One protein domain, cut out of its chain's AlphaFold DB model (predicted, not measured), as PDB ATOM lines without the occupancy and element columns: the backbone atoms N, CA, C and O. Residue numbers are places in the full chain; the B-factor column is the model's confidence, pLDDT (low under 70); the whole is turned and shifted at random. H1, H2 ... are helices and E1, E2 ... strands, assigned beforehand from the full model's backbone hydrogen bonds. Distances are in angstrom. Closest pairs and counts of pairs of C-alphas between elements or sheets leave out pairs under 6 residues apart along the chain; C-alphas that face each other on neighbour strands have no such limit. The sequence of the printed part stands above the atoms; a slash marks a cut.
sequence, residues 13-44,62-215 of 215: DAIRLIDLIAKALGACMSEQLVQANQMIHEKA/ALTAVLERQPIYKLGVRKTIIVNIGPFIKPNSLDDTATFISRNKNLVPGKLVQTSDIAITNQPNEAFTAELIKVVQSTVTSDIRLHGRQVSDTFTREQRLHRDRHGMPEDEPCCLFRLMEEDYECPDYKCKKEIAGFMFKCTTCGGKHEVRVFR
ATOM      1  N   ASP A  13     -47.744 -23.195  -1.675       68.69
ATOM      2  CA  ASP A  13     -48.056 -22.073  -0.818       68.69
ATOM      3  C   ASP A  13     -46.778 -21.592  -0.083       68.69
ATOM      4  O   ASP A  13     -46.366 -20.456  -0.297       68.69
ATOM      5  N   ALA A  14     -46.045 -22.428   0.666       72.38
ATOM      6  CA  ALA A  14     -44.783 -22.021   1.323       72.38
ATOM      7  C   ALA A  14     -43.810 -21.327   0.369       72.38
ATOM      8  O   ALA A  14     -43.226 -20.313   0.742       72.38
ATOM      9  N   ILE A  15     -43.666 -21.856  -0.846       78.81
ATOM     10  CA  ILE A  15     -42.801 -21.276  -1.878       78.81
ATOM     11  C   ILE A  15     -43.252 -19.846  -2.195       78.81
ATOM     12  O   ILE A  15     -42.455 -18.915  -2.153       78.81
ATOM     13  N   ARG A  16     -44.554 -19.633  -2.403       81.44
ATOM     14  CA  ARG A  16     -45.110 -18.297  -2.642       81.44
ATOM     15  C   ARG A  16     -44.904 -17.347  -1.455       81.44
ATOM     16  O   ARG A  16     -44.668 -16.162  -1.680       81.44
ATOM     17  N   LEU A  17     -44.989 -17.815  -0.205       81.88
ATOM     18  CA  LEU A  17     -44.669 -16.978   0.965       81.88
ATOM     19  C   LEU A  17     -43.181 -16.625   1.011       81.88
ATOM     20  O   LEU A  17     -42.858 -15.463   1.246       81.88
ATOM     21  N   ILE A  18     -42.296 -17.587   0.746       87.12
ATOM     22  CA  ILE A  18     -40.849 -17.357   0.641       87.12
ATOM     23  C   ILE A  18     -40.561 -16.285  -0.419       87.12
ATOM     24  O   ILE A  18     -39.843 -15.329  -0.132       87.12
ATOM     25  N   ASP A  19     -41.184 -16.378  -1.595       88.50
ATOM     26  CA  ASP A  19     -41.026 -15.394  -2.670       88.50
ATOM     27  C   ASP A  19     -41.493 -13.993  -2.258       88.50
ATOM     28  O   ASP A  19     -40.852 -12.992  -2.581       88.50
ATOM     29  N   LEU A  20     -42.624 -13.901  -1.552       88.81
ATOM     30  CA  LEU A  20     -43.167 -12.630  -1.068       88.81
ATOM     31  C   LEU A  20     -42.266 -12.006   0.001       88.81
ATOM     32  O   LEU A  20     -42.016 -10.803  -0.050       88.81
ATOM     33  N   ILE A  21     -41.740 -12.819   0.923       90.69
ATOM     34  CA  ILE A  21     -40.758 -12.375   1.916       90.69
ATOM     35  C   ILE A  21     -39.501 -11.867   1.211       90.69
ATOM     36  O   ILE A  21     -39.052 -10.758   1.484       90.69
ATOM     37  N   ALA A  22     -38.962 -12.641   0.272       93.81
ATOM     38  CA  ALA A  22     -37.747 -12.290  -0.448       93.81
ATOM     39  C   ALA A  22     -37.885 -10.980  -1.235       93.81
ATOM     40  O   ALA A  22     -36.975 -10.155  -1.204       93.81
ATOM     41  N   LYS A  23     -39.033 -10.751  -1.886       92.31
ATOM     42  CA  LYS A  23     -39.331  -9.488  -2.581       92.31
ATOM     43  C   LYS A  23     -39.427  -8.306  -1.625       92.31
ATOM     44  O   LYS A  23     -38.860  -7.258  -1.910       92.31
ATOM     45  N   ALA A  24     -40.121  -8.476  -0.502       90.94
ATOM     46  CA  ALA A  24     -40.279  -7.414   0.485       90.94
ATOM     47  C   ALA A  24     -38.943  -7.026   1.133       90.94
ATOM     48  O   ALA A  24     -38.644  -5.840   1.251       90.94
ATOM     49  N   LEU A  25     -38.118  -8.013   1.495       92.75
ATOM     50  CA  LEU A  25     -36.776  -7.766   2.023       92.75
ATOM     51  C   LEU A  25     -35.858  -7.138   0.967       92.75
ATOM     52  O   LEU A  25     -35.159  -6.181   1.280       92.75
ATOM     53  N   GLY A  26     -35.897  -7.628  -0.278       92.56
ATOM     54  CA  GLY A  26     -35.150  -7.055  -1.402       92.56
ATOM     55  C   GLY A  26     -35.468  -5.578  -1.608       92.56
ATOM     56  O   GLY A  26     -34.570  -4.749  -1.501       92.56
ATOM     57  N   ALA A  27     -36.752  -5.246  -1.763       91.00
ATOM     58  CA  ALA A  27     -37.199  -3.867  -1.929       91.00
ATOM     59  C   ALA A  27     -36.768  -2.977  -0.755       91.00
ATOM     60  O   ALA A  27     -36.237  -1.893  -0.971       91.00
ATOM     61  N   CYS A  28     -36.922  -3.454   0.485       89.69
ATOM     62  CA  CYS A  28     -36.520  -2.706   1.674       89.69
ATOM     63  C   CYS A  28     -35.017  -2.373   1.689       89.69
ATOM     64  O   CYS A  28     -34.644  -1.231   1.977       89.69
ATOM     65  N   MET A  29     -34.156  -3.344   1.366       91.00
ATOM     66  CA  MET A  29     -32.707  -3.118   1.320       91.00
ATOM     67  C   MET A  29     -32.326  -2.202   0.163       91.00
ATOM     68  O   MET A  29     -31.573  -1.247   0.354       91.00
ATOM     69  N   SER A  30     -32.856  -2.479  -1.028       91.06
ATOM     70  CA  SER A  30     -32.584  -1.708  -2.236       91.06
ATOM     71  C   SER A  30     -33.001  -0.245  -2.078       91.06
ATOM     72  O   SER A  30     -32.213   0.644  -2.395       91.06
ATOM     73  N   GLU A  31     -34.187   0.033  -1.528       88.69
ATOM     74  CA  GLU A  31     -34.666   1.399  -1.278       88.69
ATOM     75  C   GLU A  31     -33.734   2.172  -0.338       88.69
ATOM     76  O   GLU A  31     -33.349   3.299  -0.651       88.69
ATOM     77  N   GLN A  32     -33.313   1.566   0.776       87.88
ATOM     78  CA  GLN A  32     -32.397   2.210   1.724       87.88
ATOM     79  C   GLN A  32     -31.004   2.434   1.126       87.88
ATOM     80  O   GLN A  32     -30.413   3.495   1.319       87.88
ATOM     81  N   LEU A  33     -30.491   1.490   0.331       88.44
ATOM     82  CA  LEU A  33     -29.213   1.652  -0.369       88.44
ATOM     83  C   LEU A  33     -29.277   2.737  -1.457       88.44
ATOM     84  O   LEU A  33     -28.301   3.462  -1.672       88.44
ATOM     85  N   VAL A  34     -30.410   2.868  -2.151       87.69
ATOM     86  CA  VAL A  34     -30.652   3.952  -3.115       87.69
ATOM     87  C   VAL A  34     -30.695   5.300  -2.394       87.69
ATOM     88  O   VAL A  34     -30.011   6.227  -2.824       87.69
ATOM     89  N   GLN A  35     -31.430   5.402  -1.283       84.75
ATOM     90  CA  GLN A  35     -31.496   6.619  -0.466       84.75
ATOM     91  C   GLN A  35     -30.118   7.014   0.073       84.75
ATOM     92  O   GLN A  35     -29.724   8.174  -0.046       84.75
ATOM     93  N   ALA A  36     -29.345   6.051   0.587       80.75
ATOM     94  CA  ALA A  36     -27.980   6.295   1.039       80.75
ATOM     95  C   ALA A  36     -27.131   6.894  -0.091       80.75
ATOM     96  O   ALA A  36     -26.537   7.960   0.082       80.75
ATOM     97  N   ASN A  37     -27.136   6.271  -1.275       80.25
ATOM     98  CA  ASN A  37     -26.410   6.776  -2.442       80.25
ATOM     99  C   ASN A  37     -26.843   8.191  -2.853       80.25
ATOM    100  O   ASN A  37     -25.990   9.018  -3.172       80.25
ATOM    101  N   GLN A  38     -28.143   8.497  -2.826       81.94
ATOM    102  CA  GLN A  38     -28.648   9.841  -3.126       81.94
ATOM    103  C   GLN A  38     -28.110  10.882  -2.134       81.94
ATOM    104  O   GLN A  38     -27.548  11.890  -2.561       81.94
ATOM    105  N   MET A  39     -28.164  10.595  -0.829       75.00
ATOM    106  CA  MET A  39     -27.625  11.485   0.210       75.00
ATOM    107  C   MET A  39     -26.119  11.738   0.051       75.00
ATOM    108  O   MET A  39     -25.618  12.807   0.406       75.00
ATOM    109  N   ILE A  40     -25.374  10.757  -0.463       68.81
ATOM    110  CA  ILE A  40     -23.940  10.896  -0.740       68.81
ATOM    111  C   ILE A  40     -23.701  11.830  -1.925       68.81
ATOM    112  O   ILE A  40     -22.861  12.723  -1.822       68.81
ATOM    113  N   HIS A  41     -24.437  11.650  -3.026       70.19
ATOM    114  CA  HIS A  41     -24.327  12.515  -4.206       70.19
ATOM    115  C   HIS A  41     -24.678  13.968  -3.882       70.19
ATOM    116  O   HIS A  41     -23.963  14.876  -4.301       70.19
ATOM    117  N   GLU A  42     -25.717  14.197  -3.077       69.88
ATOM    118  CA  GLU A  42     -26.078  15.532  -2.588       69.88
ATOM    119  C   GLU A  42     -24.925  16.169  -1.793       69.88
ATOM    120  O   GLU A  42     -24.472  17.262  -2.124       69.88
ATOM    121  N   LYS A  43     -24.348  15.443  -0.824       64.56
ATOM    122  CA  LYS A  43     -23.214  15.929  -0.009       64.56
ATOM    123  C   LYS A  43     -21.897  16.085  -0.780       64.56
ATOM    124  O   LYS A  43     -20.996  16.794  -0.316       64.56
ATOM    125  N   ALA A  44     -21.727  15.377  -1.895       63.09
ATOM    126  CA  ALA A  44     -20.558  15.486  -2.766       63.09
ATOM    127  C   ALA A  44     -20.648  16.710  -3.694       63.09
ATOM    128  O   ALA A  44     -19.623  17.326  -3.989       63.09
ATOM    129  N   ALA A  62     -21.931   8.118   6.467       64.81
ATOM    130  CA  ALA A  62     -23.348   8.243   6.134       64.81
ATOM    131  C   ALA A  62     -24.099   6.947   6.430       64.81
ATOM    132  O   ALA A  62     -25.149   6.995   7.063       64.81
ATOM    133  N   LEU A  63     -23.530   5.811   6.031       67.38
ATOM    134  CA  LEU A  63     -24.080   4.501   6.340       67.38
ATOM    135  C   LEU A  63     -24.106   4.299   7.854       67.38
ATOM    136  O   LEU A  63     -25.171   4.127   8.427       67.38
ATOM    137  N   THR A  64     -22.986   4.517   8.542       67.31
ATOM    138  CA  THR A  64     -22.919   4.452  10.008       67.31
ATOM    139  C   THR A  64     -23.914   5.405  10.681       67.31
ATOM    140  O   THR A  64     -24.566   5.008  11.633       67.31
ATOM    141  N   ALA A  65     -24.116   6.626  10.182       61.91
ATOM    142  CA  ALA A  65     -25.052   7.592  10.763       61.91
ATOM    143  C   ALA A  65     -26.531   7.228  10.535       61.91
ATOM    144  O   ALA A  65     -27.361   7.505  11.402       61.91
ATOM    145  N   VAL A  66     -26.867   6.608   9.398       56.69
ATOM    146  CA  VAL A  66     -28.193   6.005   9.166       56.69
ATOM    147  C   VAL A  66     -28.421   4.855  10.156       56.69
ATOM    148  O   VAL A  66     -29.514   4.721  10.701       56.69
ATOM    149  N   LEU A  67     -27.361   4.105  10.472       53.56
ATOM    150  CA  LEU A  67     -27.351   2.974  11.405       53.56
ATOM    151  C   LEU A  67     -27.289   3.368  12.899       53.56
ATOM    152  O   LEU A  67     -27.702   2.604  13.772       53.56
ATOM    153  N   GLU A  68     -26.764   4.551  13.226       51.31
ATOM    154  CA  GLU A  68     -26.450   5.004  14.591       51.31
ATOM    155  C   GLU A  68     -27.609   5.683  15.334       51.31
ATOM    156  O   GLU A  68     -27.410   6.259  16.410       51.31
ATOM    157  N   ARG A  69     -28.857   5.536  14.869       47.91
ATOM    158  CA  ARG A  69     -30.029   5.718  15.746       47.91
ATOM    159  C   ARG A  69     -30.074   4.571  16.772       47.91
ATOM    160  O   ARG A  69     -30.873   3.656  16.668       47.91
ATOM    161  N   GLN A  70     -29.142   4.618  17.729       47.41
ATOM    162  CA  GLN A  70     -28.829   3.645  18.781       47.41
ATOM    163  C   GLN A  70     -28.997   2.172  18.374       47.41
ATOM    164  O   GLN A  70     -30.080   1.605  18.538       47.41
ATOM    165  N   PRO A  71     -27.924   1.497  17.929       52.09
ATOM    166  CA  PRO A  71     -28.012   0.090  17.592       52.09
ATOM    167  C   PRO A  71     -28.268  -0.749  18.850       52.09
ATOM    168  O   PRO A  71     -27.349  -1.123  19.578       52.09
ATOM    169  N   ILE A  72     -29.541  -1.063  19.096       49.12
ATOM    170  CA  ILE A  72     -30.010  -1.909  20.204       49.12
ATOM    171  C   ILE A  72     -29.327  -3.297  20.155       49.12
ATOM    172  O   ILE A  72     -29.166  -3.947  21.187       49.12
ATOM    173  N   TYR A  73     -28.804  -3.713  18.992       50.47
ATOM    174  CA  TYR A  73     -27.992  -4.926  18.854       50.47
ATOM    175  C   TYR A  73     -26.720  -4.908  19.719       50.47
ATOM    176  O   TYR A  73     -26.297  -5.966  20.183       50.47
ATOM    177  N   LYS A  74     -26.128  -3.734  20.012       53.56
ATOM    178  CA  LYS A  74     -24.972  -3.616  20.925       53.56
ATOM    179  C   LYS A  74     -25.329  -3.991  22.368       53.56
ATOM    180  O   LYS A  74     -24.443  -4.312  23.150       53.56
ATOM    181  N   LEU A  75     -26.620  -3.990  22.707       53.84
ATOM    182  CA  LEU A  75     -27.155  -4.470  23.983       53.84
ATOM    183  C   LEU A  75     -27.526  -5.966  23.938       53.84
ATOM    184  O   LEU A  75     -28.138  -6.474  24.874       53.84
ATOM    185  N   GLY A  76     -27.198  -6.674  22.851       50.16
ATOM    186  CA  GLY A  76     -27.550  -8.082  22.649       50.16
ATOM    187  C   GLY A  76     -29.018  -8.319  22.279       50.16
ATOM    188  O   GLY A  76     -29.448  -9.471  22.203       50.16
ATOM    189  N   VAL A  77     -29.795  -7.259  22.036       55.25
ATOM    190  CA  VAL A  77     -31.201  -7.366  21.634       55.25
ATOM    191  C   VAL A  77     -31.266  -7.525  20.118       55.25
ATOM    192  O   VAL A  77     -31.018  -6.576  19.373       55.25
ATOM    193  N   ARG A  78     -31.598  -8.731  19.653       61.44
ATOM    194  CA  ARG A  78     -31.886  -8.976  18.234       61.44
ATOM    195  C   ARG A  78     -33.259  -8.416  17.893       61.44
ATOM    196  O   ARG A  78     -34.224  -8.698  18.602       61.44
ATOM    197  N   LYS A  79     -33.338  -7.614  16.831       74.81
ATOM    198  CA  LYS A  79     -34.614  -7.098  16.331       74.81
ATOM    199  C   LYS A  79     -35.365  -8.221  15.617       74.81
ATOM    200  O   LYS A  79     -34.762  -9.037  14.934       74.81
ATOM    201  N   THR A  80     -36.682  -8.252  15.761       83.69
ATOM    202  CA  THR A  80     -37.542  -9.087  14.920       83.69
ATOM    203  C   THR A  80     -37.598  -8.490  13.511       83.69
ATOM    204  O   THR A  80     -37.817  -7.287  13.361       83.69
ATOM    205  N   ILE A  81     -37.457  -9.318  12.476       88.44
ATOM    206  CA  ILE A  81     -37.595  -8.892  11.082       88.44
ATOM    207  C   ILE A  81     -39.082  -8.764  10.762       88.44
ATOM    208  O   ILE A  81     -39.813  -9.757  10.697       88.44
ATOM    209  N   ILE A  82     -39.528  -7.531  10.546       86.88
ATOM    210  CA  ILE A  82     -40.902  -7.224  10.156       86.88
ATOM    211  C   ILE A  82     -40.979  -7.164   8.632       86.88
ATOM    212  O   ILE A  82     -40.268  -6.396   7.991       86.88
ATOM    213  N   VAL A  83     -41.850  -7.982   8.045       87.62
ATOM    214  CA  VAL A  83     -41.995  -8.113   6.593       87.62
ATOM    215  C   VAL A  83     -43.404  -7.717   6.185       87.62
ATOM    216  O   VAL A  83     -44.355  -8.452   6.440       87.62
ATOM    217  N   ASN A  84     -43.552  -6.579   5.510       86.19
ATOM    218  CA  ASN A  84     -44.826  -6.193   4.911       86.19
ATOM    219  C   ASN A  84     -44.914  -6.704   3.470       86.19
ATOM    220  O   ASN A  84     -44.232  -6.203   2.578       86.19
ATOM    221  N   ILE A  85     -45.802  -7.668   3.231       85.56
ATOM    222  CA  ILE A  85     -46.034  -8.214   1.891       85.56
ATOM    223  C   ILE A  85     -47.224  -7.568   1.171       85.56
ATOM    224  O   ILE A  85     -47.480  -7.888   0.012       85.56
ATOM    225  N   GLY A  86     -47.951  -6.657   1.828       80.75
ATOM    226  CA  GLY A  86     -49.117  -5.959   1.281       80.75
ATOM    227  C   GLY A  86     -48.889  -5.347  -0.111       80.75
ATOM    228  O   GLY A  86     -49.694  -5.623  -1.001       80.75
ATOM    229  N   PRO A  87     -47.785  -4.608  -0.354       83.69
ATOM    230  CA  PRO A  87     -47.466  -4.045  -1.671       83.69
ATOM    231  C   PRO A  87     -47.277  -5.087  -2.786       83.69
ATOM    232  O   PRO A  87     -47.444  -4.775  -3.962       83.69
ATOM    233  N   PHE A  88     -46.950  -6.333  -2.429       82.69
ATOM    234  CA  PHE A  88     -46.654  -7.418  -3.368       82.69
ATOM    235  C   PHE A  88     -47.848  -8.357  -3.597       82.69
ATOM    236  O   PHE A  88     -47.758  -9.312  -4.374       82.69
ATOM    237  N   ILE A  89     -48.981  -8.088  -2.941       75.62
ATOM    238  CA  ILE A  89     -50.237  -8.820  -3.111       75.62
ATOM    239  C   ILE A  89     -51.195  -7.984  -3.967       75.62
ATOM    240  O   ILE A  89     -51.395  -6.796  -3.733       75.62
ATOM    241  N   LYS A  90     -51.851  -8.613  -4.950       69.06
ATOM    242  CA  LYS A  90     -52.852  -7.930  -5.784       69.06
ATOM    243  C   LYS A  90     -54.060  -7.486  -4.926       69.06
ATOM    244  O   LYS A  90     -54.593  -8.320  -4.192       69.06
ATOM    245  N   PRO A  91     -54.571  -6.244  -5.073       55.72
ATOM    246  CA  PRO A  91     -55.642  -5.678  -4.234       55.72
ATOM    247  C   PRO A  91     -56.933  -6.509  -4.133       55.72
ATOM    248  O   PRO A  91     -57.645  -6.401  -3.141       55.72
ATOM    249  N   ASN A  92     -57.201  -7.390  -5.104       50.16
ATOM    250  CA  ASN A  92     -58.424  -8.194  -5.187       50.16
ATOM    251  C   ASN A  92     -58.191  -9.712  -5.080       50.16
ATOM    252  O   ASN A  92     -59.103 -10.483  -5.371       50.16
ATOM    253  N   SER A  93     -57.012 -10.179  -4.643       56.09
ATOM    254  CA  SER A  93     -56.863 -11.584  -4.231       56.09
ATOM    255  C   SER A  93     -57.477 -11.749  -2.833       56.09
ATOM    256  O   SER A  93     -56.777 -11.797  -1.815       56.09
ATOM    257  N   LEU A  94     -58.809 -11.720  -2.779       42.88
ATOM    258  CA  LEU A  94     -59.603 -11.808  -1.550       42.88
ATOM    259  C   LEU A  94     -59.426 -13.153  -0.821       42.88
ATOM    260  O   LEU A  94     -59.686 -13.216   0.375       42.88
ATOM    261  N   ASP A  95     -58.878 -14.175  -1.486       49.59
ATOM    262  CA  ASP A  95     -58.744 -15.532  -0.940       49.59
ATOM    263  C   ASP A  95     -57.302 -16.000  -0.661       49.59
ATOM    264  O   ASP A  95     -57.077 -16.899   0.142       49.59
ATOM    265  N   ASP A  96     -56.278 -15.384  -1.246       52.19
ATOM    266  CA  ASP A  96     -54.997 -16.091  -1.414       52.19
ATOM    267  C   ASP A  96     -54.090 -16.176  -0.181       52.19
ATOM    268  O   ASP A  96     -53.110 -16.903  -0.218       52.19
ATOM    269  N   THR A  97     -54.351 -15.442   0.901       48.34
ATOM    270  CA  THR A  97     -53.488 -15.477   2.106       48.34
ATOM    271  C   THR A  97     -54.198 -16.097   3.307       48.34
ATOM    272  O   THR A  97     -53.610 -16.880   4.045       48.34
ATOM    273  N   ALA A  98     -55.490 -15.805   3.491       44.81
ATOM    274  CA  ALA A  98     -56.288 -16.425   4.549       44.81
ATOM    275  C   ALA A  98     -56.584 -17.906   4.242       44.81
ATOM    276  O   ALA A  98     -56.545 -18.739   5.150       44.81
ATOM    277  N   THR A  99     -56.798 -18.252   2.970       49.12
ATOM    278  CA  THR A  99     -57.031 -19.635   2.518       49.12
ATOM    279  C   THR A  99     -55.727 -20.440   2.478       49.12
ATOM    280  O   THR A  99     -55.702 -21.613   2.837       49.12
ATOM    281  N   PHE A 100     -54.618 -19.772   2.175       48.69
ATOM    282  CA  PHE A 100     -53.251 -20.299   2.219       48.69
ATOM    283  C   PHE A 100     -52.810 -20.739   3.622       48.69
ATOM    284  O   PHE A 100     -52.268 -21.826   3.791       48.69
ATOM    285  N   ILE A 101     -53.097 -19.934   4.651       47.22
ATOM    286  CA  ILE A 101     -52.750 -20.263   6.046       47.22
ATOM    287  C   ILE A 101     -53.729 -21.286   6.637       47.22
ATOM    288  O   ILE A 101     -53.333 -22.155   7.410       47.22
ATOM    289  N   SER A 102     -55.015 -21.212   6.279       44.84
ATOM    290  CA  SER A 102     -56.050 -22.089   6.850       44.84
ATOM    291  C   SER A 102     -56.059 -23.511   6.279       44.84
ATOM    292  O   SER A 102     -56.442 -24.436   6.996       44.84
ATOM    293  N   ARG A 103     -55.619 -23.723   5.029       43.53
ATOM    294  CA  ARG A 103     -55.552 -25.066   4.414       43.53
ATOM    295  C   ARG A 103     -54.324 -25.870   4.820       43.53
ATOM    296  O   ARG A 103     -54.345 -27.093   4.742       43.53
ATOM    297  N   ASN A 104     -53.276 -25.204   5.285       46.09
ATOM    298  CA  ASN A 104     -51.978 -25.817   5.480       46.09
ATOM    299  C   ASN A 104     -51.455 -25.545   6.892       46.09
ATOM    300  O   ASN A 104     -50.652 -24.652   7.150       46.09
ATOM    301  N   LYS A 105     -51.885 -26.403   7.814       42.75
ATOM    302  CA  LYS A 105     -51.521 -26.397   9.240       42.75
ATOM    303  C   LYS A 105     -50.007 -26.501   9.506       42.75
ATOM    304  O   LYS A 105     -49.566 -26.230  10.616       42.75
ATOM    305  N   ASN A 106     -49.230 -26.859   8.479       43.12
ATOM    306  CA  ASN A 106     -47.784 -27.084   8.517       43.12
ATOM    307  C   ASN A 106     -46.966 -25.972   7.831       43.12
ATOM    308  O   ASN A 106     -45.747 -26.088   7.740       43.12
ATOM    309  N   LEU A 107     -47.605 -24.912   7.320       51.72
ATOM    310  CA  LEU A 107     -46.958 -23.898   6.473       51.72
ATOM    311  C   LEU A 107     -46.304 -22.734   7.211       51.72
ATOM    312  O   LEU A 107     -46.030 -21.709   6.599       51.72
ATOM    313  N   VAL A 108     -45.974 -22.942   8.484       47.94
ATOM    314  CA  VAL A 108     -45.417 -21.958   9.416       47.94
ATOM    315  C   VAL A 108     -46.517 -21.155  10.145       47.94
ATOM    316  O   VAL A 108     -47.236 -20.361   9.533       47.94
ATOM    317  N   PRO A 109     -46.727 -21.404  11.455       46.53
ATOM    318  CA  PRO A 109     -47.982 -21.080  12.119       46.53
ATOM    319  C   PRO A 109     -48.021 -19.639  12.639       46.53
ATOM    320  O   PRO A 109     -47.374 -19.303  13.621       46.53
ATOM    321  N   GLY A 110     -48.901 -18.815  12.068       37.56
ATOM    322  CA  GLY A 110     -49.497 -17.689  12.801       37.56
ATOM    323  C   GLY A 110     -50.672 -18.118  13.695       37.56
ATOM    324  O   GLY A 110     -51.040 -17.407  14.626       37.56
ATOM    325  N   LYS A 111     -51.275 -19.294  13.442       40.53
ATOM    326  CA  LYS A 111     -52.300 -19.901  14.305       40.53
ATOM    327  C   LYS A 111     -52.187 -21.421  14.324       40.53
ATOM    328  O   LYS A 111     -52.460 -22.091  13.335       40.53
ATOM    329  N   LEU A 112     -51.788 -21.902  15.499       36.34
ATOM    330  CA  LEU A 112     -52.041 -23.212  16.094       36.34
ATOM    331  C   LEU A 112     -53.064 -24.051  15.325       36.34
ATOM    332  O   LEU A 112     -54.249 -23.713  15.313       36.34
ATOM    333  N   VAL A 113     -52.641 -25.209  14.817       37.75
ATOM    334  CA  VAL A 113     -53.569 -26.332  14.785       37.75
ATOM    335  C   VAL A 113     -53.102 -27.429  15.714       37.75
ATOM    336  O   VAL A 113     -52.148 -28.152  15.455       37.75
ATOM    337  N   GLN A 114     -53.861 -27.533  16.798       34.59
ATOM    338  CA  GLN A 114     -53.901 -28.656  17.707       34.59
ATOM    339  C   GLN A 114     -54.229 -29.937  16.924       34.59
ATOM    340  O   GLN A 114     -55.334 -30.112  16.410       34.59
ATOM    341  N   THR A 115     -53.253 -30.830  16.842       38.19
ATOM    342  CA  THR A 115     -53.488 -32.273  16.733       38.19
ATOM    343  C   THR A 115     -52.749 -32.902  17.909       38.19
ATOM    344  O   THR A 115     -51.712 -32.390  18.324       38.19
ATOM    345  N   SER A 116     -53.360 -33.905  18.529       43.34
ATOM    346  CA  SER A 116     -53.159 -34.345  19.919       43.34
ATOM    347  C   SER A 116     -51.748 -34.786  20.324       43.34
ATOM    348  O   SER A 116     -51.529 -34.990  21.511       43.34
ATOM    349  N   ASP A 117     -50.790 -34.888  19.398       45.03
ATOM    350  CA  ASP A 117     -49.590 -35.711  19.610       45.03
ATOM    351  C   ASP A 117     -48.246 -35.036  19.252       45.03
ATOM    352  O   ASP A 117     -47.209 -35.695  19.282       45.03
ATOM    353  N   ILE A 118     -48.207 -33.734  18.922       46.44
ATOM    354  CA  ILE A 118     -46.963 -33.038  18.517       46.44
ATOM    355  C   ILE A 118     -46.764 -31.737  19.310       46.44
ATOM    356  O   ILE A 118     -47.666 -30.903  19.399       46.44
ATOM    357  N   ALA A 119     -45.563 -31.547  19.870       45.22
ATOM    358  CA  ALA A 119     -45.177 -30.320  20.565       45.22
ATOM    359  C   ALA A 119     -45.232 -29.104  19.622       45.22
ATOM    360  O   ALA A 119     -44.675 -29.118  18.525       45.22
ATOM    361  N   ILE A 120     -45.895 -28.036  20.067       50.22
ATOM    362  CA  ILE A 120     -46.015 -26.774  19.329       50.22
ATOM    363  C   ILE A 120     -44.627 -26.130  19.238       50.22
ATOM    364  O   ILE A 120     -44.034 -25.801  20.265       50.22
ATOM    365  N   THR A 121     -44.117 -25.907  18.024       56.94
ATOM    366  CA  THR A 121     -42.899 -25.110  17.819       56.94
ATOM    367  C   THR A 121     -43.154 -24.016  16.784       56.94
ATOM    368  O   THR A 121     -43.782 -24.254  15.755       56.94
ATOM    369  N   ASN A 122     -42.639 -22.810  17.040       64.00
ATOM    370  CA  ASN A 122     -42.609 -21.712  16.062       64.00
ATOM    371  C   ASN A 122     -41.455 -21.882  15.055       64.00
ATOM    372  O   ASN A 122     -41.013 -20.907  14.445       64.00
ATOM    373  N   GLN A 123     -40.913 -23.100  14.940       69.38
ATOM    374  CA  GLN A 123     -39.776 -23.402  14.086       69.38
ATOM    375  C   GLN A 123     -40.275 -24.004  12.773       69.38
ATOM    376  O   GLN A 123     -40.976 -25.020  12.795       69.38
ATOM    377  N   PRO A 124     -39.940 -23.399  11.624       74.88
ATOM    378  CA  PRO A 124     -40.183 -24.036  10.345       74.88
ATOM    379  C   PRO A 124     -39.303 -25.285  10.215       74.88
ATOM    380  O   PRO A 124     -38.276 -25.421  10.884       74.88
ATOM    381  N   ASN A 125     -39.689 -26.197   9.326       76.38
ATOM    382  CA  ASN A 125     -38.853 -27.354   9.021       76.38
ATOM    383  C   ASN A 125     -37.561 -26.941   8.278       76.38
ATOM    384  O   ASN A 125     -37.425 -25.820   7.770       76.38
ATOM    385  N   GLU A 126     -36.599 -27.861   8.212       79.94
ATOM    386  CA  GLU A 126     -35.290 -27.607   7.598       79.94
ATOM    387  C   GLU A 126     -35.391 -27.284   6.101       79.94
ATOM    388  O   GLU A 126     -34.696 -26.386   5.631       79.94
ATOM    389  N   ALA A 127     -36.293 -27.946   5.369       79.12
ATOM    390  CA  ALA A 127     -36.498 -27.714   3.938       79.12
ATOM    391  C   ALA A 127     -36.971 -26.277   3.653       79.12
ATOM    392  O   ALA A 127     -36.390 -25.581   2.823       79.12
ATOM    393  N   PHE A 128     -37.976 -25.803   4.396       83.25
ATOM    394  CA  PHE A 128     -38.470 -24.429   4.320       83.25
ATOM    395  C   PHE A 128     -37.371 -23.432   4.680       83.25
ATOM    396  O   PHE A 128     -37.200 -22.433   3.992       83.25
ATOM    397  N   THR A 129     -36.610 -23.709   5.740       84.06
ATOM    398  CA  THR A 129     -35.518 -22.831   6.184       84.06
ATOM    399  C   THR A 129     -34.433 -22.709   5.113       84.06
ATOM    400  O   THR A 129     -34.001 -21.600   4.798       84.06
ATOM    401  N   ALA A 130     -34.009 -23.832   4.530       86.12
ATOM    402  CA  ALA A 130     -32.995 -23.858   3.485       86.12
ATOM    403  C   ALA A 130     -33.455 -23.102   2.231       86.12
ATOM    404  O   ALA A 130     -32.703 -22.280   1.702       86.12
ATOM    405  N   GLU A 131     -34.697 -23.326   1.790       87.00
ATOM    406  CA  GLU A 131     -35.235 -22.637   0.616       87.00
ATOM    407  C   GLU A 131     -35.458 -21.145   0.887       87.00
ATOM    408  O   GLU A 131     -35.106 -20.322   0.047       87.00
ATOM    409  N   LEU A 132     -35.933 -20.769   2.082       90.56
ATOM    410  CA  LEU A 132     -36.064 -19.370   2.490       90.56
ATOM    411  C   LEU A 132     -34.723 -18.637   2.398       90.56
ATOM    412  O   LEU A 132     -34.646 -17.584   1.768       90.56
ATOM    413  N   ILE A 133     -33.661 -19.189   2.995       92.19
ATOM    414  CA  ILE A 133     -32.326 -18.573   2.976       92.19
ATOM    415  C   ILE A 133     -31.834 -18.414   1.535       92.19
ATOM    416  O   ILE A 133     -31.389 -17.334   1.146       92.19
ATOM    417  N   LYS A 134     -31.952 -19.473   0.733       93.69
ATOM    418  CA  LYS A 134     -31.513 -19.498  -0.663       93.69
ATOM    419  C   LYS A 134     -32.258 -18.476  -1.526       93.69
ATOM    420  O   LYS A 134     -31.616 -17.714  -2.251       93.69
ATOM    421  N   VAL A 135     -33.589 -18.443  -1.460       93.62
ATOM    422  CA  VAL A 135     -34.410 -17.540  -2.280       93.62
ATOM    423  C   VAL A 135     -34.229 -16.092  -1.841       93.62
ATOM    424  O   VAL A 135     -34.062 -15.230  -2.700       93.62
ATOM    425  N   VAL A 136     -34.186 -15.809  -0.534       94.56
ATOM    426  CA  VAL A 136     -33.897 -14.454  -0.034       94.56
ATOM    427  C   VAL A 136     -32.525 -13.995  -0.522       94.56
ATOM    428  O   VAL A 136     -32.427 -12.916  -1.102       94.56
ATOM    429  N   GLN A 137     -31.487 -14.829  -0.393       94.62
ATOM    430  CA  GLN A 137     -30.148 -14.506  -0.890       94.62
ATOM    431  C   GLN A 137     -30.136 -14.185  -2.382       94.62
ATOM    432  O   GLN A 137     -29.585 -13.159  -2.790       94.62
ATOM    433  N   SER A 138     -30.743 -15.049  -3.194       94.75
ATOM    434  CA  SER A 138     -30.777 -14.883  -4.645       94.75
ATOM    435  C   SER A 138     -31.556 -13.633  -5.054       94.75
ATOM    436  O   SER A 138     -31.059 -12.833  -5.846       94.75
ATOM    437  N   THR A 139     -32.755 -13.441  -4.502       94.56
ATOM    438  CA  THR A 139     -33.644 -12.326  -4.850       94.56
ATOM    439  C   THR A 139     -33.050 -10.991  -4.428       94.56
ATOM    440  O   THR A 139     -32.951 -10.106  -5.268       94.56
ATOM    441  N   VAL A 140     -32.580 -10.854  -3.183       93.62
ATOM    442  CA  VAL A 140     -31.956  -9.612  -2.692       93.62
ATOM    443  C   VAL A 140     -30.733  -9.255  -3.538       93.62
ATOM    444  O   VAL A 140     -30.600  -8.127  -4.001       93.62
ATOM    445  N   THR A 141     -29.855 -10.228  -3.806       93.12
ATOM    446  CA  THR A 141     -28.649  -9.990  -4.619       93.12
ATOM    447  C   THR A 141     -29.008  -9.575  -6.047       93.12
ATOM    448  O   THR A 141     -28.357  -8.705  -6.622       93.12
ATOM    449  N   SER A 142     -30.033 -10.197  -6.638       94.06
ATOM    450  CA  SER A 142     -30.514  -9.839  -7.972       94.06
ATOM    451  C   SER A 142     -31.120  -8.438  -7.995       94.06
ATOM    452  O   SER A 142     -30.819  -7.669  -8.902       94.06
ATOM    453  N   ASP A 143     -31.945  -8.099  -7.009       92.50
ATOM    454  CA  ASP A 143     -32.642  -6.816  -6.919       92.50
ATOM    455  C   ASP A 143     -31.650  -5.652  -6.779       92.50
ATOM    456  O   ASP A 143     -31.636  -4.730  -7.592       92.50
ATOM    457  N   ILE A 144     -30.689  -5.778  -5.859       92.88
ATOM    458  CA  ILE A 144     -29.601  -4.807  -5.663       92.88
ATOM    459  C   ILE A 144     -28.794  -4.581  -6.952       92.88
ATOM    460  O   ILE A 144     -28.395  -3.453  -7.254       92.88
ATOM    461  N   ARG A 145     -28.572  -5.634  -7.751       92.75
ATOM    462  CA  ARG A 145     -27.897  -5.523  -9.055       92.75
ATOM    463  C   ARG A 145     -28.742  -4.791 -10.094       92.75
ATOM    464  O   ARG A 145     -28.183  -4.030 -10.883       92.75
ATOM    465  N   LEU A 146     -30.063  -4.989 -10.098       93.75
ATOM    466  CA  LEU A 146     -30.985  -4.293 -11.006       93.75
ATOM    467  C   LEU A 146     -31.022  -2.782 -10.744       93.75
ATOM    468  O   LEU A 146     -31.174  -2.006 -11.685       93.75
ATOM    469  N   HIS A 147     -30.798  -2.359  -9.498       90.12
ATOM    470  CA  HIS A 147     -30.657  -0.947  -9.130       90.12
ATOM    471  C   HIS A 147     -29.323  -0.307  -9.564       90.12
ATOM    472  O   HIS A 147     -29.129   0.900  -9.411       90.12
ATOM    473  N   GLY A 148     -28.419  -1.085 -10.164       91.81
ATOM    474  CA  GLY A 148     -27.201  -0.598 -10.802       91.81
ATOM    475  C   GLY A 148     -25.940  -0.734  -9.949       91.81
ATOM    476  O   GLY A 148     -25.959  -1.078  -8.766       91.81
ATOM    477  N   ARG A 149     -24.796  -0.456 -10.587       91.12
ATOM    478  CA  ARG A 149     -23.466  -0.700 -10.009       91.12
ATOM    479  C   ARG A 149     -23.228   0.058  -8.701       91.12
ATOM    480  O   ARG A 149     -22.730  -0.535  -7.759       91.12
ATOM    481  N   GLN A 150     -23.622   1.329  -8.624       87.06
ATOM    482  CA  GLN A 150     -23.413   2.143  -7.418       87.06
ATOM    483  C   GLN A 150     -24.127   1.552  -6.193       87.06
ATOM    484  O   GLN A 150     -23.560   1.500  -5.109       87.06
ATOM    485  N   VAL A 151     -25.346   1.035  -6.366       89.00
ATOM    486  CA  VAL A 151     -26.116   0.389  -5.289       89.00
ATOM    487  C   VAL A 151     -25.474  -0.935  -4.872       89.00
ATOM    488  O   VAL A 151     -25.350  -1.210  -3.679       89.00
ATOM    489  N   SER A 152     -24.977  -1.711  -5.837       91.94
ATOM    490  CA  SER A 152     -24.222  -2.944  -5.569       91.94
ATOM    491  C   SER A 152     -22.894  -2.698  -4.838       91.94
ATOM    492  O   SER A 152     -22.541  -3.454  -3.928       91.94
ATOM    493  N   ASP A 153     -22.168  -1.639  -5.198       89.50
ATOM    494  CA  ASP A 153     -20.910  -1.256  -4.553       89.50
ATOM    495  C   ASP A 153     -21.164  -0.810  -3.100       89.50
ATOM    496  O   ASP A 153     -20.477  -1.264  -2.181       89.50
ATOM    497  N   THR A 154     -22.211  -0.008  -2.865       88.31
ATOM    498  CA  THR A 154     -22.647   0.389  -1.514       88.31
ATOM    499  C   THR A 154     -23.059  -0.819  -0.679       88.31
ATOM    500  O   THR A 154     -22.675  -0.920   0.481       88.31
ATOM    501  N   PHE A 155     -23.754  -1.795  -1.267       92.31
ATOM    502  CA  PHE A 155     -24.100  -3.024  -0.555       92.31
ATOM    503  C   PHE A 155     -22.877  -3.871  -0.179       92.31
ATOM    504  O   PHE A 155     -22.778  -4.373   0.938       92.31
ATOM    505  N   THR A 156     -21.914  -4.008  -1.091       91.88
ATOM    506  CA  THR A 156     -20.653  -4.724  -0.820       91.88
ATOM    507  C   THR A 156     -19.892  -4.069   0.330       91.88
ATOM    508  O   THR A 156     -19.293  -4.740   1.174       91.88
ATOM    509  N   ARG A 157     -19.944  -2.740   0.386       89.25
ATOM    510  CA  ARG A 157     -19.348  -1.957   1.457       89.25
ATOM    511  C   ARG A 157     -20.072  -2.113   2.786       89.25
ATOM    512  O   ARG A 157     -19.395  -2.301   3.791       89.25
ATOM    513  N   GLU A 158     -21.399  -2.132   2.784       88.00
ATOM    514  CA  GLU A 158     -22.192  -2.458   3.974       88.00
ATOM    515  C   GLU A 158     -21.830  -3.829   4.539       88.00
ATOM    516  O   GLU A 158     -21.572  -3.966   5.732       88.00
ATOM    517  N   GLN A 159     -21.705  -4.839   3.675       91.44
ATOM    518  CA  GLN A 159     -21.265  -6.167   4.098       91.44
ATOM    519  C   GLN A 159     -19.874  -6.141   4.736       91.44
ATOM    520  O   GLN A 159     -19.663  -6.806   5.748       91.44
ATOM    521  N   ARG A 160     -18.932  -5.372   4.175       90.88
ATOM    522  CA  ARG A 160     -17.592  -5.203   4.752       90.88
ATOM    523  C   ARG A 160     -17.663  -4.552   6.132       90.88
ATOM    524  O   ARG A 160     -17.139  -5.118   7.079       90.88
ATOM    525  N   LEU A 161     -18.370  -3.430   6.262       87.81
ATOM    526  CA  LEU A 161     -18.530  -2.746   7.547       87.81
ATOM    527  C   LEU A 161     -19.211  -3.642   8.588       87.81
ATOM    528  O   LEU A 161     -18.827  -3.633   9.755       87.81
ATOM    529  N   HIS A 162     -20.198  -4.440   8.180       88.31
ATOM    530  CA  HIS A 162     -20.836  -5.420   9.055       88.31
ATOM    531  C   HIS A 162     -19.842  -6.484   9.531       88.31
ATOM    532  O   HIS A 162     -19.789  -6.773  10.726       88.31
ATOM    533  N   ARG A 163     -19.015  -7.038   8.633       89.44
ATOM    534  CA  ARG A 163     -17.955  -7.984   9.016       89.44
ATOM    535  C   ARG A 163     -16.987  -7.369  10.015       89.44
ATOM    536  O   ARG A 163     -16.735  -7.984  11.049       89.44
ATOM    537  N   ASP A 164     -16.531  -6.147   9.754       88.25
ATOM    538  CA  ASP A 164     -15.609  -5.423  10.630       88.25
ATOM    539  C   ASP A 164     -16.210  -5.243  12.035       88.25
ATOM    540  O   ASP A 164     -15.542  -5.498  13.038       88.25
ATOM    541  N   ARG A 165     -17.503  -4.888  12.123       86.75
ATOM    542  CA  ARG A 165     -18.231  -4.762  13.402       86.75
ATOM    543  C   ARG A 165     -18.293  -6.068  14.197       86.75
ATOM    544  O   ARG A 165     -18.335  -6.015  15.425       86.75
ATOM    545  N   HIS A 166     -18.306  -7.217  13.521       85.38
ATOM    546  CA  HIS A 166     -18.409  -8.544  14.143       85.38
ATOM    547  C   HIS A 166     -17.088  -9.314  14.203       85.38
ATOM    548  O   HIS A 166     -17.084 -10.455  14.664       85.38
ATOM    549  N   GLY A 167     -15.978  -8.715  13.759       87.62
ATOM    550  CA  GLY A 167     -14.679  -9.385  13.684       87.62
ATOM    551  C   GLY A 167     -14.674 -10.597  12.744       87.62
ATOM    552  O   GLY A 167     -13.973 -11.570  13.014       87.62
ATOM    553  N   MET A 168     -15.487 -10.564  11.686       89.56
ATOM    554  CA  MET A 168     -15.572 -11.639  10.693       89.56
ATOM    555  C   MET A 168     -14.468 -11.493   9.625       89.56
ATOM    556  O   MET A 168     -14.162 -10.364   9.237       89.56
ATOM    557  N   PRO A 169     -13.893 -12.595   9.107       90.44
ATOM    558  CA  PRO A 169     -12.985 -12.583   7.957       90.44
ATOM    559  C   PRO A 169     -13.624 -11.970   6.703       90.44
ATOM    560  O   PRO A 169     -14.818 -12.147   6.466       90.44
ATOM    561  N   GLU A 170     -12.827 -11.291   5.871       85.00
ATOM    562  CA  GLU A 170     -13.311 -10.581   4.672       85.00
ATOM    563  C   GLU A 170     -14.024 -11.483   3.650       85.00
ATOM    564  O   GLU A 170     -14.914 -11.017   2.936       85.00
ATOM    565  N   ASP A 171     -13.635 -12.754   3.580       86.69
ATOM    566  CA  ASP A 171     -14.161 -13.765   2.664       86.69
ATOM    567  C   ASP A 171     -15.377 -14.521   3.220       86.69
ATOM    568  O   ASP A 171     -16.039 -15.254   2.477       86.69
ATOM    569  N   GLU A 172     -15.724 -14.323   4.495       88.31
ATOM    570  CA  GLU A 172     -16.875 -14.983   5.101       88.31
ATOM    571  C   GLU A 172     -18.197 -14.356   4.600       88.31
ATOM    572  O   GLU A 172     -18.360 -13.124   4.583       88.31
ATOM    573  N   PRO A 173     -19.185 -15.172   4.178       88.31
ATOM    574  CA  PRO A 173     -20.466 -14.656   3.717       88.31
ATOM    575  C   PRO A 173     -21.252 -14.001   4.860       88.31
ATOM    576  O   PRO A 173     -21.503 -14.608   5.901       88.31
ATOM    577  N   CYS A 174     -21.738 -12.780   4.636       91.12
ATOM    578  CA  CYS A 174     -22.644 -12.129   5.579       91.12
ATOM    579  C   CYS A 174     -24.030 -12.781   5.542       91.12
ATOM    580  O   CYS A 174     -24.629 -12.950   4.478       91.12
ATOM    581  N   CYS A 175     -24.592 -13.079   6.713       93.00
ATOM    582  CA  CYS A 175     -25.992 -13.474   6.816       93.00
ATOM    583  C   CYS A 175     -26.901 -12.273   6.516       93.00
ATOM    584  O   CYS A 175     -26.917 -11.308   7.279       93.00
ATOM    585  N   LEU A 176     -27.706 -12.352   5.451       93.75
ATOM    586  CA  LEU A 176     -28.655 -11.287   5.099       93.75
ATOM    587  C   LEU A 176     -29.706 -11.026   6.172       93.75
ATOM    588  O   LEU A 176     -30.112  -9.886   6.348       93.75
ATOM    589  N   PHE A 177     -30.142 -12.055   6.900       93.44
ATOM    590  CA  PHE A 177     -31.087 -11.860   7.997       93.44
ATOM    591  C   PHE A 177     -30.439 -11.086   9.140       93.44
ATOM    592  O   PHE A 177     -31.065 -10.196   9.692       93.44
ATOM    593  N   ARG A 178     -29.162 -11.349   9.436       91.44
ATOM    594  CA  ARG A 178     -28.425 -10.581  10.442       91.44
ATOM    595  C   ARG A 178     -28.216  -9.129  10.011       91.44
ATOM    596  O   ARG A 178     -28.444  -8.231  10.809       91.44
ATOM    597  N   LEU A 179     -27.844  -8.909   8.747       90.94
ATOM    598  CA  LEU A 179     -27.790  -7.568   8.157       90.94
ATOM    599  C   LEU A 179     -29.147  -6.869   8.288       90.94
ATOM    600  O   LEU A 179     -29.210  -5.743   8.752       90.94
ATOM    601  N   MET A 180     -30.244  -7.546   7.953       89.69
ATOM    602  CA  MET A 180     -31.593  -6.989   8.068       89.69
ATOM    603  C   MET A 180     -31.963  -6.609   9.511       89.69
ATOM    604  O   MET A 180     -32.578  -5.576   9.736       89.69
ATOM    605  N   GLU A 181     -31.595  -7.431  10.494       87.94
ATOM    606  CA  GLU A 181     -31.886  -7.180  11.913       87.94
ATOM    607  C   GLU A 181     -31.098  -6.001  12.490       87.94
ATOM    608  O   GLU A 181     -31.578  -5.308  13.391       87.94
ATOM    609  N   GLU A 182     -29.865  -5.815  12.029       85.38
ATOM    610  CA  GLU A 182     -28.922  -4.882  12.637       85.38
ATOM    611  C   GLU A 182     -28.801  -3.574  11.852       85.38
ATOM    612  O   GLU A 182     -28.652  -2.520  12.478       85.38
ATOM    613  N   ASP A 183     -28.927  -3.639  10.522       83.12
ATOM    614  CA  ASP A 183     -28.500  -2.581   9.607       83.12
ATOM    615  C   ASP A 183     -29.595  -2.003   8.699       83.12
ATOM    616  O   ASP A 183     -29.368  -1.025   7.992       83.12
ATOM    617  N   TYR A 184     -30.798  -2.571   8.707       83.69
ATOM    618  CA  TYR A 184     -31.897  -2.073   7.883       83.69
ATOM    619  C   TYR A 184     -33.134  -1.805   8.730       83.69
ATOM    620  O   TYR A 184     -33.459  -2.537   9.666       83.69
ATOM    621  N   GLU A 185     -33.861  -0.745   8.381       80.19
ATOM    622  CA  GLU A 185     -35.164  -0.453   8.970       80.19
ATOM    623  C   GLU A 185     -36.264  -0.767   7.958       80.19
ATOM    624  O   GLU A 185     -36.519  -0.005   7.027       80.19
ATOM    625  N   CYS A 186     -36.945  -1.901   8.136       71.50
ATOM    626  CA  CYS A 186     -38.217  -2.126   7.460       71.50
ATOM    627  C   CYS A 186     -39.223  -1.088   7.979       71.50
ATOM    628  O   CYS A 186     -39.466  -1.067   9.191       71.50
ATOM    629  N   PRO A 187     -39.816  -0.238   7.118       63.62
ATOM    630  CA  PRO A 187     -40.765   0.766   7.568       63.62
ATOM    631  C   PRO A 187     -41.893   0.116   8.367       63.62
ATOM    632  O   PRO A 187     -42.424  -0.924   7.970       63.62
ATOM    633  N   ASP A 188     -42.280   0.755   9.472       58.97
ATOM    634  CA  ASP A 188     -43.466   0.384  10.240       58.97
ATOM    635  C   ASP A 188     -44.699   0.781   9.420       58.97
ATOM    636  O   ASP A 188     -45.326   1.833   9.584       58.97
ATOM    637  N   TYR A 189     -44.999  -0.028   8.411       56.72
ATOM    638  CA  TYR A 189     -46.275   0.057   7.741       56.72
ATOM    639  C   TYR A 189     -47.304  -0.267   8.810       56.72
ATOM    640  O   TYR A 189     -47.186  -1.283   9.484       56.72
ATOM    641  N   LYS A 190     -48.295   0.614   8.973       56.88
ATOM    642  CA  LYS A 190     -49.464   0.463   9.855       56.88
ATOM    643  C   LYS A 190     -50.285  -0.775   9.448       56.88
ATOM    644  O   LYS A 190     -51.421  -0.655   8.986       56.88
ATOM    645  N   CYS A 191     -49.681  -1.950   9.526       57.75
ATOM    646  CA  CYS A 191     -50.150  -3.195   8.965       57.75
ATOM    647  C   CYS A 191     -51.210  -3.767   9.885       57.75
ATOM    648  O   CYS A 191     -51.056  -3.808  11.106       57.75
ATOM    649  N   LYS A 192     -52.325  -4.188   9.290       67.19
ATOM    650  CA  LYS A 192     -53.546  -4.481  10.044       67.19
ATOM    651  C   LYS A 192     -53.765  -5.970  10.286       67.19
ATOM    652  O   LYS A 192     -54.770  -6.323  10.902       67.19
ATOM    653  N   LYS A 193     -52.843  -6.853   9.880       75.25
ATOM    654  CA  LYS A 193     -52.902  -8.269  10.265       75.25
ATOM    655  C   LYS A 193     -51.560  -8.987  10.116       75.25
ATOM    656  O   LYS A 193     -51.008  -9.040   9.021       75.25
ATOM    657  N   GLU A 194     -51.094  -9.616  11.192       78.12
ATOM    658  CA  GLU A 194     -50.044 -10.637  11.113       78.12
ATOM    659  C   GLU A 194     -50.613 -11.906  10.476       78.12
ATOM    660  O   GLU A 194     -51.694 -12.381  10.842       78.12
ATOM    661  N   ILE A 195     -49.887 -12.439   9.500       75.25
ATOM    662  CA  ILE A 195     -50.297 -13.616   8.737       75.25
ATOM    663  C   ILE A 195     -49.382 -14.816   9.015       75.25
ATOM    664  O   ILE A 195     -49.853 -15.949   9.026       75.25
ATOM    665  N   ALA A 196     -48.105 -14.588   9.319       77.12
ATOM    666  CA  ALA A 196     -47.167 -15.639   9.696       77.12
ATOM    667  C   ALA A 196     -46.109 -15.079  10.648       77.12
ATOM    668  O   ALA A 196     -45.694 -13.932  10.500       77.12
ATOM    669  N   GLY A 197     -45.652 -15.898  11.587       81.12
ATOM    670  CA  GLY A 197     -44.562 -15.566  12.497       81.12
ATOM    671  C   GLY A 197     -43.746 -16.816  12.786       81.12
ATOM    672  O   GLY A 197     -44.320 -17.880  13.022       81.12
ATOM    673  N   PHE A 198     -42.420 -16.722  12.707       82.44
ATOM    674  CA  PHE A 198     -41.546 -17.871  12.914       82.44
ATOM    675  C   PHE A 198     -40.123 -17.516  13.288       82.44
ATOM    676  O   PHE A 198     -39.633 -16.425  13.013       82.44
ATOM    677  N   MET A 199     -39.445 -18.493  13.882       86.94
ATOM    678  CA  MET A 199     -38.043 -18.398  14.245       86.94
ATOM    679  C   MET A 199     -37.271 -19.565  13.651       86.94
ATOM    680  O   MET A 199     -37.677 -20.713  13.804       86.94
ATOM    681  N   PHE A 200     -36.129 -19.300  13.029       86.38
ATOM    682  CA  PHE A 200     -35.285 -20.346  12.453       86.38
ATOM    683  C   PHE A 200     -33.816 -20.138  12.808       86.38
ATOM    684  O   PHE A 200     -33.383 -19.027  13.122       86.38
ATOM    685  N   LYS A 201     -33.042 -21.226  12.772       89.00
ATOM    686  CA  LYS A 201     -31.585 -21.175  12.907       89.00
ATOM    687  C   LYS A 201     -30.972 -21.013  11.517       89.00
ATOM    688  O   LYS A 201     -31.158 -21.880  10.668       89.00
ATOM    689  N   CYS A 202     -30.261 -19.917  11.274       90.12
ATOM    690  CA  CYS A 202     -29.591 -19.693  10.000       90.12
ATOM    691  C   CYS A 202     -28.327 -20.547   9.902       90.12
ATOM    692  O   CYS A 202     -27.521 -20.603  10.830       90.12
ATOM    693  N   THR A 203     -28.147 -21.195   8.755       89.69
ATOM    694  CA  THR A 203     -26.959 -21.994   8.449       89.69
ATOM    695  C   THR A 203     -25.735 -21.134   8.137       89.69
ATOM    696  O   THR A 203     -24.625 -21.606   8.343       89.69
ATOM    697  N   THR A 204     -25.918 -19.878   7.708       89.88
ATOM    698  CA  THR A 204     -24.823 -18.942   7.397       89.88
ATOM    699  C   THR A 204     -24.132 -18.420   8.654       89.88
ATOM    700  O   THR A 204     -22.920 -18.515   8.754       89.88
ATOM    701  N   CYS A 205     -24.874 -17.889   9.636       89.81
ATOM    702  CA  CYS A 205     -24.274 -17.308  10.850       89.81
ATOM    703  C   CYS A 205     -24.443 -18.168  12.114       89.81
ATOM    704  O   CYS A 205     -24.054 -17.747  13.202       89.81
ATOM    705  N   GLY A 206     -25.126 -19.316  12.029       88.75
ATOM    706  CA  GLY A 206     -25.478 -20.153  13.185       88.75
ATOM    707  C   GLY A 206     -26.479 -19.519  14.167       88.75
ATOM    708  O   GLY A 206     -26.905 -20.180  15.121       88.75
ATOM    709  N   GLY A 207     -26.856 -18.256  13.945       88.06
ATOM    710  CA  GLY A 207     -27.775 -17.473  14.758       88.06
ATOM    711  C   GLY A 207     -29.232 -17.902  14.605       88.06
ATOM    712  O   GLY A 207     -29.597 -18.669  13.719       88.06
ATOM    713  N   LYS A 208     -30.075 -17.393  15.505       89.81
ATOM    714  CA  LYS A 208     -31.533 -17.514  15.440       89.81
ATOM    715  C   LYS A 208     -32.097 -16.181  14.970       89.81
ATOM    716  O   LYS A 208     -31.733 -15.172  15.579       89.81
ATOM    717  N   HIS A 209     -32.971 -16.233  13.973       90.62
ATOM    718  CA  HIS A 209     -33.674 -15.082  13.412       90.62
ATOM    719  C   HIS A 209     -35.170 -15.252  13.597       90.62
ATOM    720  O   HIS A 209     -35.687 -16.362  13.446       90.62
ATOM    721  N   GLU A 210     -35.849 -14.158  13.912       88.75
ATOM    722  CA  GLU A 210     -37.301 -14.109  14.045       88.75
ATOM    723  C   GLU A 210     -37.882 -13.271  12.907       88.75
ATOM    724  O   GLU A 210     -37.469 -12.132  12.698       88.75
ATOM    725  N   VAL A 211     -38.846 -13.830  12.180       88.19
ATOM    726  CA  VAL A 211     -39.519 -13.183  11.054       88.19
ATOM    727  C   VAL A 211     -41.009 -13.122  11.346       88.19
ATOM    728  O   VAL A 211     -41.633 -14.144  11.640       88.19
ATOM    729  N   ARG A 212     -41.593 -11.931  11.222       85.06
ATOM    730  CA  ARG A 212     -43.038 -11.708  11.321       85.06
ATOM    731  C   ARG A 212     -43.538 -11.037  10.056       85.06
ATOM    732  O   ARG A 212     -43.036  -9.993   9.646       85.06
ATOM    733  N   VAL A 213     -44.526 -11.659   9.430       83.25
ATOM    734  CA  VAL A 213     -45.048 -11.288   8.120       83.25
ATOM    735  C   VAL A 213     -46.435 -10.687   8.276       83.25
ATOM    736  O   VAL A 213     -47.324 -11.272   8.902       83.25
ATOM    737  N   PHE A 214     -46.625  -9.531   7.655       81.56
ATOM    738  CA  PHE A 214     -47.815  -8.708   7.756       81.56
ATOM    739  C   PHE A 214     -48.392  -8.356   6.386       81.56
ATOM    740  O   PHE A 214     -47.686  -8.321   5.376       81.56
ATOM    741  N   ARG A 215     -49.693  -8.062   6.387       76.38
ATOM    742  CA  ARG A 215     -50.439  -7.496   5.260       76.38
ATOM    743  C   ARG A 215     -51.096  -6.172   5.648       76.38
ATOM    744  O   ARG A 215     -51.522  -6.019   6.822       76.38
TER     745      ARG A 215
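This is residues 13 to 44 and 62 to 215 of the 215 residues of an uncharacterized protein of Trematosphaeria pertusa (UniProt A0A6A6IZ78). A small three-stranded sheet of E1, E3 and E2 has the long helix H1 across one face; H1 runs on past the sheet, with H5 side by side with it, and H6 turns away about perpendicular to H1. H7 lies in the middle between the sheet and H6, H4 and the loop of residues 104 to 125 make one end of the length, the last turns of H1 make the other, and residues 90 to 95 stick out. The printed part has 186 residues, mostly helix, in the order H1 H2 H3 E1 H4 H5 H6 H7 E2 E3, with a mixed sheet. It is compact, with a radius of gyration of the C-alphas of 17.4 A, yet elongated, spanning 60 by 38 by 28 A.

Inner strand E3, residues 208 to 214, is parallel to edge strand E1, residues 81 to 84, at 20 degrees; N 81 and O 210, 2.8 A apart, are within hydrogen-bond range. E3 and edge strand E2, residues 194 to 201, form an antiparallel hairpin, with N 198 and O 211 at 2.9 A. H1, residues 13 to 44, is on the sheet at a height of 7.8 A, making two layers, a helix on one face of a sheet; on the local plane it runs across the strands, at 83 degrees to E1. H1 is the hub. It touches H5, residues 126 to 146, at a shallow tilt of 34 degrees, only just short of steep, the same way; the closest C-alphas, Gly 26 and Val 140, are 4.3 A apart. H5 only grazes the sheet, with residues 126 to 130. H6, residues 149 to 166, touches H1 with residues 150 to 155 alone, about perpendicular at 82 degrees, closest at C-alphas Leu 33 and Val 151, 5.9 A. H2, residues 62 to 67, touches H1, closest at C-alphas Ala 36 and Leu 63, 6.8 A. H7, residues 176 to 183, stands only just at the sheet's level, at a height of 3.5 A. H3, residues 72 to 75, is near H7, and H4, residues 98 to 103, is near H1. Every O i to N i+4 pair is within hydrogen-bond range in H1, H2, H4, H5, H6 and H7; H3 is too short for one.

H1 measures 46.6 A, from C-alpha 13 at (-48.056, -22.073, -0.818); H5 30.1 A, H6 25.9 A, E2 21.3 A and E3 20.0 A, ending with C-alpha 214 at (-47.815, -8.708, 7.756).

The C-alphas farthest apart, Ala 44 and Ser 116, are 63.7 A apart. Residues 45 to 61 are not printed; C-alphas 44 and 62 are 11.8 A apart across the cut. The links E1 to H4 and H4 to H5 are long. Mean pLDDT of the printed part is 75.5; 62 residues are under 70, among them 62 to 78 and 90 to 123.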